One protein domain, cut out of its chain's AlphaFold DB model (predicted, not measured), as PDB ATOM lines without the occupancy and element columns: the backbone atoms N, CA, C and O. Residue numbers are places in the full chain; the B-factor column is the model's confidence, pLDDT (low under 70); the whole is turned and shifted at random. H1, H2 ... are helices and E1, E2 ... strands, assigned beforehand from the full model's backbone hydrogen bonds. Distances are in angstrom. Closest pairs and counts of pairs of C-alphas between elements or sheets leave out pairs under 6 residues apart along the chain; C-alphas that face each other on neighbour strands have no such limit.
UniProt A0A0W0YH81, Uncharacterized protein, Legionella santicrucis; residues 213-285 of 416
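This is residues 213 to 285 of the 416 residues of an uncharacterized protein of Legionella santicrucis (UniProt A0A0W0YH81). There is little regular structure: a long, loose strip with two small antiparallel strand pairs, E1 with E4 and E2 with E3, H1 between these pairs, H2 near E4, and a large loop, residues 230 to 256, beyond E2 and E3. The printed part has 73 residues, 22 in named elements, in the order E1, E2, E3, H1, E4, H2; the class is mixed. The radius of gyration of the C-alphas is 15.2 A; the spans are 45 by 26 by 18 A.

Look at E1, residues 220 to 222, and its antiparallel neighbour E4, residues 267 to 269, at 146 degrees: N 221 and O 268, 2.9 A apart, are within hydrogen-bond range. H2, residues 278 to 283, has every O i to N i+4 pair within range; its closest C-alpha to E4 is that of Ser 279, 6.0 A from that of Tyr 269. H1, residues 263 to 266, is too short for such a pair; its closest C-alpha to E2, residues 227 to 229, is that of Glu 265, 6.6 A from that of His 227. E2 and E3, residues 257 to 259, form a hairpin, with N 229 and O 257 within range at 3.5 A.

Find C-alpha 220 at (-3.147, 21.233, -49.567), where E1 begins its 6.7 A. H2, 8.7 A long, ends at C-alpha 283, (-4.513, 15.051, -38.102). E4 measures 6.8 A, E2 6.6 A, E3 6.0 A and H1 4.9 A.

The farthest C-alphas, of Asp 254 and Glu 275, are 45.6 A apart. The printed part has no cut; the link from E2 to E3 is long, 27 residues. pLDDT is under 70 at residues 224 to 227, 251 to 261 and 273 to 275.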
ATOM      1  N   TYR A 213     -13.001  16.178 -52.433       88.44
ATOM      2  CA  TYR A 213     -12.353  16.279 -53.742       88.44
ATOM      3  C   TYR A 213     -12.418  17.682 -54.345       88.44
ATOM      4  O   TYR A 213     -11.730  17.929 -55.346       88.44
ATOM      5  N   ALA A 214     -13.196  18.602 -53.765       89.12
ATOM      6  CA  ALA A 214     -13.186  19.997 -54.182       89.12
ATOM      7  C   ALA A 214     -11.894  20.696 -53.720       89.12
ATOM      8  O   ALA A 214     -11.438  20.446 -52.601       89.12
ATOM      9  N   PRO A 215     -11.308  21.599 -54.534       87.25
ATOM     10  CA  PRO A 215     -10.038  22.251 -54.207       87.25
ATOM     11  C   PRO A 215      -9.994  22.901 -52.814       87.25
ATOM     12  O   PRO A 215      -8.989  22.780 -52.121       87.25
ATOM     13  N   SER A 216     -11.097  23.512 -52.370       87.31
ATOM     14  CA  SER A 216     -11.220  24.183 -51.065       87.31
ATOM     15  C   SER A 216     -11.174  23.244 -49.852       87.31
ATOM     16  O   SER A 216     -10.917  23.703 -48.740       87.31
ATOM     17  N   TYR A 217     -11.413  21.943 -50.040       90.31
ATOM     18  CA  TYR A 217     -11.438  20.954 -48.958       90.31
ATOM     19  C   TYR A 217     -10.233  20.008 -48.971       90.31
ATOM     20  O   TYR A 217     -10.075  19.235 -48.032       90.31
ATOM     21  N   ARG A 218      -9.341  20.084 -49.969       88.31
ATOM     22  CA  ARG A 218      -8.153  19.210 -50.048       88.31
ATOM     23  C   ARG A 218      -7.096  19.477 -48.975       88.31
ATOM     24  O   ARG A 218      -6.206  18.655 -48.798       88.31
ATOM     25  N   GLY A 219      -7.156  20.625 -48.293       89.56
ATOM     26  CA  GLY A 219      -6.209  20.973 -47.225       89.56
ATOM     27  C   GLY A 219      -4.751  21.059 -47.695       89.56
ATOM     28  O   GLY A 219      -3.837  20.941 -46.895       89.56
ATOM     29  N   ARG A 220      -4.497  21.247 -48.994       90.44
ATOM     30  CA  ARG A 220      -3.147  21.233 -49.567       90.44
ATOM     31  C   ARG A 220      -2.823  22.551 -50.246       90.44
ATOM     32  O   ARG A 220      -3.633  23.070 -51.010       90.44
ATOM     33  N   LYS A 221      -1.585  23.006 -50.068       89.31
ATOM     34  CA  LYS A 221      -0.920  23.968 -50.953       89.31
ATOM     35  C   LYS A 221       0.361  23.367 -51.528       89.31
ATOM     36  O   LYS A 221       1.021  22.559 -50.870       89.31
ATOM     37  N   SER A 222       0.699  23.746 -52.755       85.31
ATOM     38  CA  SER A 222       1.982  23.383 -53.357       85.31
ATOM     39  C   SER A 222       3.117  24.159 -52.691       85.31
ATOM     40  O   SER A 222       2.931  25.302 -52.270       85.31
ATOM     41  N   ARG A 223       4.285  23.531 -52.598       80.81
ATOM     42  CA  ARG A 223       5.556  24.191 -52.310       80.81
ATOM     43  C   ARG A 223       6.346  24.305 -53.603       80.81
ATOM     44  O   ARG A 223       6.415  23.342 -54.366       80.81
ATOM     45  N   ASP A 224       6.935  25.471 -53.810       69.00
ATOM     46  CA  ASP A 224       7.857  25.708 -54.910       69.00
ATOM     47  C   ASP A 224       9.274  25.329 -54.470       69.00
ATOM     48  O   ASP A 224       9.700  25.672 -53.365       69.00
ATOM     49  N   GLY A 225      10.012  24.631 -55.331       65.75
ATOM     50  CA  GLY A 225      11.394  24.254 -55.054       65.75
ATOM     51  C   GLY A 225      11.838  22.994 -55.786       65.75
ATOM     52  O   GLY A 225      11.042  22.110 -56.095       65.75
ATOM     53  N   LEU A 226      13.138  22.918 -56.068       63.56
ATOM     54  CA  LEU A 226      13.797  21.666 -56.429       63.56
ATOM     55  C   LEU A 226      14.161  20.940 -55.136       63.56
ATOM     56  O   LEU A 226      14.913  21.473 -54.320       63.56
ATOM     57  N   HIS A 227      13.642  19.729 -54.971       69.38
ATOM     58  CA  HIS A 227      13.926  18.891 -53.815       69.38
ATOM     59  C   HIS A 227      14.762  17.689 -54.247       69.38
ATOM     60  O   HIS A 227      14.407  16.963 -55.175       69.38
ATOM     61  N   PHE A 228      15.888  17.488 -53.569       71.12
ATOM     62  CA  PHE A 228      16.750  16.329 -53.765       71.12
ATOM     63  C   PHE A 228      16.470  15.311 -52.671       71.12
ATOM     64  O   PHE A 228      16.319  15.669 -51.502       71.12
ATOM     65  N   PHE A 229      16.423  14.036 -53.035       76.06
ATOM     66  CA  PHE A 229      16.199  12.969 -52.072       76.06
ATOM     67  C   PHE A 229      16.935  11.692 -52.471       76.06
ATOM     68  O   PHE A 229      17.244  11.451 -53.635       76.06
ATOM     69  N   SER A 230      17.228  10.878 -51.460       76.81
ATOM     70  CA  SER A 230      17.955   9.608 -51.572       76.81
ATOM     71  C   SER A 230      17.125   8.408 -51.105       76.81
ATOM     72  O   SER A 230      17.616   7.278 -51.075       76.81
ATOM     73  N   THR A 231      15.850   8.638 -50.775       85.44
ATOM     74  CA  THR A 231      14.921   7.633 -50.255       85.44
ATOM     75  C   THR A 231      13.693   7.481 -51.142       85.44
ATOM     76  O   THR A 231      13.153   8.467 -51.656       85.44
ATOM     77  N   THR A 232      13.227   6.244 -51.277       87.75
ATOM     78  CA  THR A 232      11.945   5.904 -51.892       87.75
ATOM     79  C   THR A 232      10.787   6.239 -50.941       87.75
ATOM     80  O   THR A 232      10.990   6.778 -49.844       87.75
ATOM     81  N   GLY A 233       9.550   5.970 -51.359       91.50
ATOM     82  CA  GLY A 233       8.385   6.131 -50.500       91.50
ATOM     83  C   GLY A 233       8.124   7.557 -50.040       91.50
ATOM     84  O   GLY A 233       8.388   8.527 -50.747       91.50
ATOM     85  N   ILE A 234       7.611   7.679 -48.818       93.06
ATOM     86  CA  ILE A 234       7.141   8.948 -48.245       93.06
ATOM     87  C   ILE A 234       8.086   9.528 -47.183       93.06
ATOM     88  O   ILE A 234       7.688  10.415 -46.421       93.06
ATOM     89  N   LEU A 235       9.328   9.035 -47.095       90.81
ATOM     90  CA  LEU A 235      10.358   9.669 -46.265       90.81
ATOM     91  C   LEU A 235      10.695  11.062 -46.803       90.81
ATOM     92  O   LEU A 235      10.875  11.238 -48.013       90.81
ATOM     93  N   LYS A 236      10.846  12.025 -45.891       87.44
ATOM     94  CA  LYS A 236      11.299  13.372 -46.238       87.44
ATOM     95  C   LYS A 236      12.810  13.395 -46.482       87.44
ATOM     96  O   LYS A 236      13.556  12.607 -45.906       87.44
ATOM     97  N   SER A 237      13.270  14.325 -47.305       82.94
ATOM     98  CA  SER A 237      14.680  14.555 -47.640       82.94
ATOM     99  C   SER A 237      15.538  14.883 -46.412       82.94
ATOM    100  O   SER A 237      16.699  14.490 -46.337       82.94
ATOM    101  N   ASN A 238      14.948  15.553 -45.421       83.19
ATOM    102  CA  ASN A 238      15.587  15.921 -44.157       83.19
ATOM    103  C   ASN A 238      15.489  14.839 -43.067       83.19
ATOM    104  O   ASN A 238      15.982  15.039 -41.957       83.19
ATOM    105  N   THR A 239      14.833  13.712 -43.348       85.19
ATOM    106  CA  THR A 239      14.725  12.598 -42.406       85.19
ATOM    107  C   THR A 239      16.089  11.911 -42.252       85.19
ATOM    108  O   THR A 239      16.761  11.688 -43.263       85.19
ATOM    109  N   PRO A 240      16.524  11.553 -41.024       82.62
ATOM    110  CA  PRO A 240      17.796  10.870 -40.816       82.62
ATOM    111  C   PRO A 240      17.922   9.645 -41.716       82.62
ATOM    112  O   PRO A 240      17.048   8.777 -41.721       82.62
ATOM    113  N   ALA A 241      19.006   9.580 -42.486       71.06
ATOM    114  CA  ALA A 241      19.145   8.546 -43.492       71.06
ATOM    115  C   ALA A 241      19.149   7.144 -42.837       71.06
ATOM    116  O   ALA A 241      19.868   6.942 -41.851       71.06
ATOM    117  N   PRO A 242      18.387   6.179 -43.381       74.25
ATOM    118  CA  PRO A 242      18.353   4.808 -42.870       74.25
ATOM    119  C   PRO A 242      19.679   4.086 -43.136       74.25
ATOM    120  O   PRO A 242      20.592   4.676 -43.712       74.25
ATOM    121  N   TYR A 243      19.837   2.828 -42.725       73.12
ATOM    122  CA  TYR A 243      21.083   2.078 -42.945       73.12
ATOM    123  C   TYR A 243      21.477   2.025 -44.431       73.12
ATOM    124  O   TYR A 243      20.636   2.159 -45.315       73.12
ATOM    125  N   HIS A 244      22.767   1.844 -44.727       71.56
ATOM    126  CA  HIS A 244      23.276   1.879 -46.106       71.56
ATOM    127  C   HIS A 244      22.579   0.870 -47.037       71.56
ATOM    128  O   HIS A 244      22.299   1.196 -48.185       71.56
ATOM    129  N   ASN A 245      22.244  -0.317 -46.526       78.94
ATOM    130  CA  ASN A 245      21.635  -1.407 -47.299       78.94
ATOM    131  C   ASN A 245      20.112  -1.493 -47.113       78.94
ATOM    132  O   ASN A 245      19.519  -2.550 -47.310       78.94
ATOM    133  N   ASP A 246      19.486  -0.409 -46.667       88.06
ATOM    134  CA  ASP A 246      18.054  -0.387 -46.408       88.06
ATOM    135  C   ASP A 246      17.245  -0.366 -47.718       88.06
ATOM    136  O   ASP A 246      17.550   0.452 -48.596       88.06
ATOM    137  N   PRO A 247      16.195  -1.198 -47.870       86.94
ATOM    138  CA  PRO A 247      15.371  -1.212 -49.078       86.94
ATOM    139  C   PRO A 247      14.698   0.134 -49.378       86.94
ATOM    140  O   PRO A 247      14.327   0.370 -50.530       86.94
ATOM    141  N   VAL A 248      14.559   1.041 -48.404       86.38
ATOM    142  CA  VAL A 248      13.980   2.376 -48.636       86.38
ATOM    143  C   VAL A 248      14.980   3.392 -49.193       86.38
ATOM    144  O   VAL A 248      14.595   4.516 -49.513       86.38
ATOM    145  N   ARG A 249      16.262   3.037 -49.338       83.38
ATOM    146  CA  ARG A 249      17.231   3.848 -50.090       83.38
ATOM    147  C   ARG A 249      17.130   3.565 -51.588       83.38
ATOM    148  O   ARG A 249      16.787   2.456 -52.016       83.38
ATOM    149  N   TYR A 250      17.438   4.562 -52.412       75.25
ATOM    150  CA  TYR A 250      17.692   4.308 -53.831       75.25
ATOM    151  C   TYR A 250      18.973   3.486 -54.006       75.25
ATOM    152  O   TYR A 250      19.913   3.614 -53.224       75.25
ATOM    153  N   ALA A 251      18.992   2.628 -55.030       63.28
ATOM    154  CA  ALA A 251      20.098   1.703 -55.280       63.28
ATOM    155  C   ALA A 251      21.398   2.408 -55.717       63.28
ATOM    156  O   ALA A 251      22.477   1.856 -55.540       63.28
ATOM    157  N   ASP A 252      21.300   3.617 -56.275       64.12
ATOM    158  CA  ASP A 252      22.440   4.438 -56.696       64.12
ATOM    159  C   ASP A 252      22.616   5.578 -55.679       64.12
ATOM    160  O   ASP A 252      22.159   6.701 -55.889       64.12
ATOM    161  N   THR A 253      23.198   5.271 -54.514       55.69
ATOM    162  CA  THR A 253      23.331   6.233 -53.400       55.69
ATOM    163  C   THR A 253      24.225   7.425 -53.735       55.69
ATOM    164  O   THR A 253      24.149   8.449 -53.055       55.69
ATOM    165  N   ASP A 254      25.046   7.298 -54.780       53.25
ATOM    166  CA  ASP A 254      26.014   8.304 -55.222       53.25
ATOM    167  C   ASP A 254      25.399   9.332 -56.180       53.25
ATOM    168  O   ASP A 254      25.982  10.393 -56.422       53.25
ATOM    169  N   LYS A 255      24.194   9.066 -56.701       57.16
ATOM    170  CA  LYS A 255      23.441  10.023 -57.511       57.16
ATOM    171  C   LYS A 255      22.293  10.589 -56.699       57.16
ATOM    172  O   LYS A 255      21.320   9.909 -56.385       57.16
ATOM    173  N   GLN A 256      22.373  11.884 -56.403       57.25
ATOM    174  CA  GLN A 256      21.192  12.617 -55.969       57.25
ATOM    175  C   GLN A 256      20.128  12.501 -57.055       57.25
ATOM    176  O   GLN A 256      20.316  12.959 -58.184       57.25
ATOM    177  N   HIS A 257      19.001  11.891 -56.709       61.00
ATOM    178  CA  HIS A 257      17.859  11.899 -57.591       61.00
ATOM    179  C   HIS A 257      17.192  13.270 -57.486       61.00
ATOM    180  O   HIS A 257      16.596  13.621 -56.466       61.00
ATOM    181  N   SER A 258      17.315  14.068 -58.546       51.06
ATOM    182  CA  SER A 258      16.483  15.249 -58.726       51.06
ATOM    183  C   SER A 258      15.173  14.801 -59.356       51.06
ATOM    184  O   SER A 258      15.112  14.565 -60.565       51.06
ATOM    185  N   PHE A 259      14.120  14.681 -58.560       55.62
ATOM    186  CA  PHE A 259      12.780  14.680 -59.125       55.62
ATOM    187  C   PHE A 259      12.198  16.067 -58.922       55.62
ATOM    188  O   PHE A 259      12.276  16.641 -57.839       55.62
ATOM    189  N   THR A 260      11.565  16.604 -59.962       50.59
ATOM    190  CA  THR A 260      10.780  17.832 -59.810       50.59
ATOM    191  C   THR A 260       9.588  17.615 -58.871       50.59
ATOM    192  O   THR A 260       8.994  18.595 -58.439       50.59
ATOM    193  N   PHE A 261       9.226  16.365 -58.551       60.38
ATOM    194  CA  PHE A 261       8.017  16.046 -57.806       60.38
ATOM    195  C   PHE A 261       8.172  14.800 -56.928       60.38
ATOM    196  O   PHE A 261       8.059  13.668 -57.385       60.38
ATOM    197  N   LYS A 262       8.400  15.018 -55.633       75.31
ATOM    198  CA  LYS A 262       8.050  14.058 -54.581       75.31
ATOM    199  C   LYS A 262       6.972  14.735 -53.746       75.31
ATOM    200  O   LYS A 262       7.282  15.744 -53.112       75.31
ATOM    201  N   PRO A 263       5.711  14.269 -53.739       74.31
ATOM    202  CA  PRO A 263       4.624  14.986 -53.065       74.31
ATOM    203  C   PRO A 263       4.893  15.297 -51.598       74.31
ATOM    204  O   PRO A 263       4.524  16.374 -51.144       74.31
ATOM    205  N   THR A 264       5.617  14.411 -50.916       81.88
ATOM    206  CA  THR A 264       6.105  14.605 -49.543       81.88
ATOM    207  C   THR A 264       6.937  15.889 -49.355       81.88
ATOM    208  O   THR A 264       6.931  16.470 -48.272       81.88
ATOM    209  N   GLU A 265       7.638  16.344 -50.393       81.94
ATOM    210  CA  GLU A 265       8.454  17.566 -50.390       81.94
ATOM    211  C   GLU A 265       7.677  18.775 -50.934       81.94
ATOM    212  O   GLU A 265       7.748  19.879 -50.392       81.94
ATOM    213  N   ASN A 266       6.875  18.542 -51.975       80.94
ATOM    214  CA  ASN A 266       6.218  19.586 -52.764       80.94
ATOM    215  C   ASN A 266       4.822  19.968 -52.256       80.94
ATOM    216  O   ASN A 266       4.106  20.737 -52.904       80.94
ATOM    217  N   SER A 267       4.380  19.397 -51.141       86.62
ATOM    218  CA  SER A 267       3.050  19.631 -50.582       86.62
ATOM    219  C   SER A 267       3.163  20.088 -49.146       86.62
ATOM    220  O   SER A 267       3.962  19.574 -48.369       86.62
ATOM    221  N   GLN A 268       2.312  21.035 -48.779       90.06
ATOM    222  CA  GLN A 268       2.129  21.436 -47.397       90.06
ATOM    223  C   GLN A 268       0.654  21.375 -47.043       90.06
ATOM    224  O   GLN A 268      -0.196  21.794 -47.834       90.06
ATOM    225  N   TYR A 269       0.371  20.877 -45.844       92.50
ATOM    226  CA  TYR A 269      -0.971  20.909 -45.293       92.50
ATOM    227  C   TYR A 269      -1.400  22.342 -44.968       92.50
ATOM    228  O   TYR A 269      -0.575  23.231 -44.732       92.50
ATOM    229  N   VAL A 270      -2.708  22.559 -44.928       91.88
ATOM    230  CA  VAL A 270      -3.314  23.791 -44.434       91.88
ATOM    231  C   VAL A 270      -4.450  23.415 -43.494       91.88
ATOM    232  O   VAL A 270      -5.378  22.721 -43.902       91.88
ATOM    233  N   LEU A 271      -4.347  23.866 -42.245       91.12
ATOM    234  CA  LEU A 271      -5.336  23.618 -41.195       91.12
ATOM    235  C   LEU A 271      -6.362  24.746 -41.132       91.12
ATOM    236  O   LEU A 271      -6.060  25.881 -41.509       91.12
ATOM    237  N   GLY A 272      -7.555  24.445 -40.619       82.44
ATOM    238  CA  GLY A 272      -8.531  25.457 -40.204       82.44
ATOM    239  C   GLY A 272      -9.103  26.336 -41.321       82.44
ATOM    240  O   GLY A 272      -9.720  27.356 -41.030       82.44
ATOM    241  N   LEU A 273      -8.922  25.970 -42.598       69.19
ATOM    242  CA  LEU A 273      -9.503  26.725 -43.718       69.19
ATOM    243  C   LEU A 273     -11.026  26.582 -43.803       69.19
ATOM    244  O   LEU A 273     -11.698  27.487 -44.277       69.19
ATOM    245  N   ASN A 274     -11.546  25.422 -43.409       67.25
ATOM    246  CA  ASN A 274     -12.952  25.033 -43.471       67.25
ATOM    247  C   ASN A 274     -13.167  23.948 -42.413       67.25
ATOM    248  O   ASN A 274     -12.294  23.095 -42.273       67.25
ATOM    249  N   GLU A 275     -14.337  23.900 -41.770       62.16
ATOM    250  CA  GLU A 275     -14.676  22.935 -40.697       62.16
ATOM    251  C   GLU A 275     -14.535  21.444 -41.087       62.16
ATOM    252  O   GLU A 275     -14.689  20.567 -40.244       62.16
ATOM    253  N   LYS A 276     -14.281  21.133 -42.367       73.44
ATOM    254  CA  LYS A 276     -14.200  19.768 -42.911       73.44
ATOM    255  C   LYS A 276     -13.116  19.595 -43.980       73.44
ATOM    256  O   LYS A 276     -13.344  18.886 -44.960       73.44
ATOM    257  N   ASN A 277     -11.978  20.286 -43.885       89.12
ATOM    258  CA  ASN A 277     -10.886  20.023 -44.831       89.12
ATOM    259  C   ASN A 277     -10.168  18.691 -44.519       89.12
ATOM    260  O   ASN A 277     -10.254  18.146 -43.419       89.12
ATOM    261  N   TRP A 278      -9.470  18.153 -45.519       93.69
ATOM    262  CA  TRP A 278      -8.771  16.874 -45.426       93.69
ATOM    263  C   TRP A 278      -7.673  16.861 -44.361       93.69
ATOM    264  O   TRP A 278      -7.547  15.871 -43.649       93.69
ATOM    265  N   SER A 279      -6.881  17.927 -44.247       93.50
ATOM    266  CA  SER A 279      -5.770  17.974 -43.293       93.50
ATOM    267  C   SER A 279      -6.260  17.897 -41.855       93.50
ATOM    268  O   SER A 279      -5.716  17.109 -41.088       93.50
ATOM    269  N   ASP A 280      -7.316  18.635 -41.513       92.75
ATOM    270  CA  ASP A 280      -7.933  18.583 -40.187       92.75
ATOM    271  C   ASP A 280      -8.447  17.162 -39.893       92.75
ATOM    272  O   ASP A 280      -8.123  16.588 -38.853       92.75
ATOM    273  N   ASN A 281      -9.139  16.536 -40.855       92.19
ATOM    274  CA  ASN A 281      -9.593  15.145 -40.735       92.19
ATOM    275  C   ASN A 281      -8.429  14.147 -40.581       92.19
ATOM    276  O   ASN A 281      -8.536  13.176 -39.835       92.19
ATOM    277  N   ASN A 282      -7.319  14.365 -41.291       94.19
ATOM    278  CA  ASN A 282      -6.136  13.513 -41.235       94.19
ATOM    279  C   ASN A 282      -5.432  13.621 -39.875       94.19
ATOM    280  O   ASN A 282      -5.129  12.601 -39.260       94.19
ATOM    281  N   PHE A 283      -5.207  14.838 -39.376       95.38
ATOM    282  CA  PHE A 283      -4.513  15.051 -38.102       95.38
ATOM    283  C   PHE A 283      -5.377  14.748 -36.876       95.38
ATOM    284  O   PHE A 283      -4.823  14.364 -35.848       95.38
ATOM    285  N   ALA A 284      -6.709  14.791 -36.988       93.62
ATOM    286  CA  ALA A 284      -7.610  14.295 -35.944       93.62
ATOM    287  C   ALA A 284      -7.357  12.814 -35.592       93.62
ATOM    288  O   ALA A 284      -7.674  12.372 -34.491       93.62
ATOM    289  N   LYS A 285      -6.725  12.051 -36.494       95.44
ATOM    290  CA  LYS A 285      -6.325  10.658 -36.258       95.44
ATOM    291  C   LYS A 285      -5.042  10.489 -35.440       95.44
ATOM    292  O   LYS A 285      -4.668   9.348 -35.161       95.44
TER     293      LYS A 285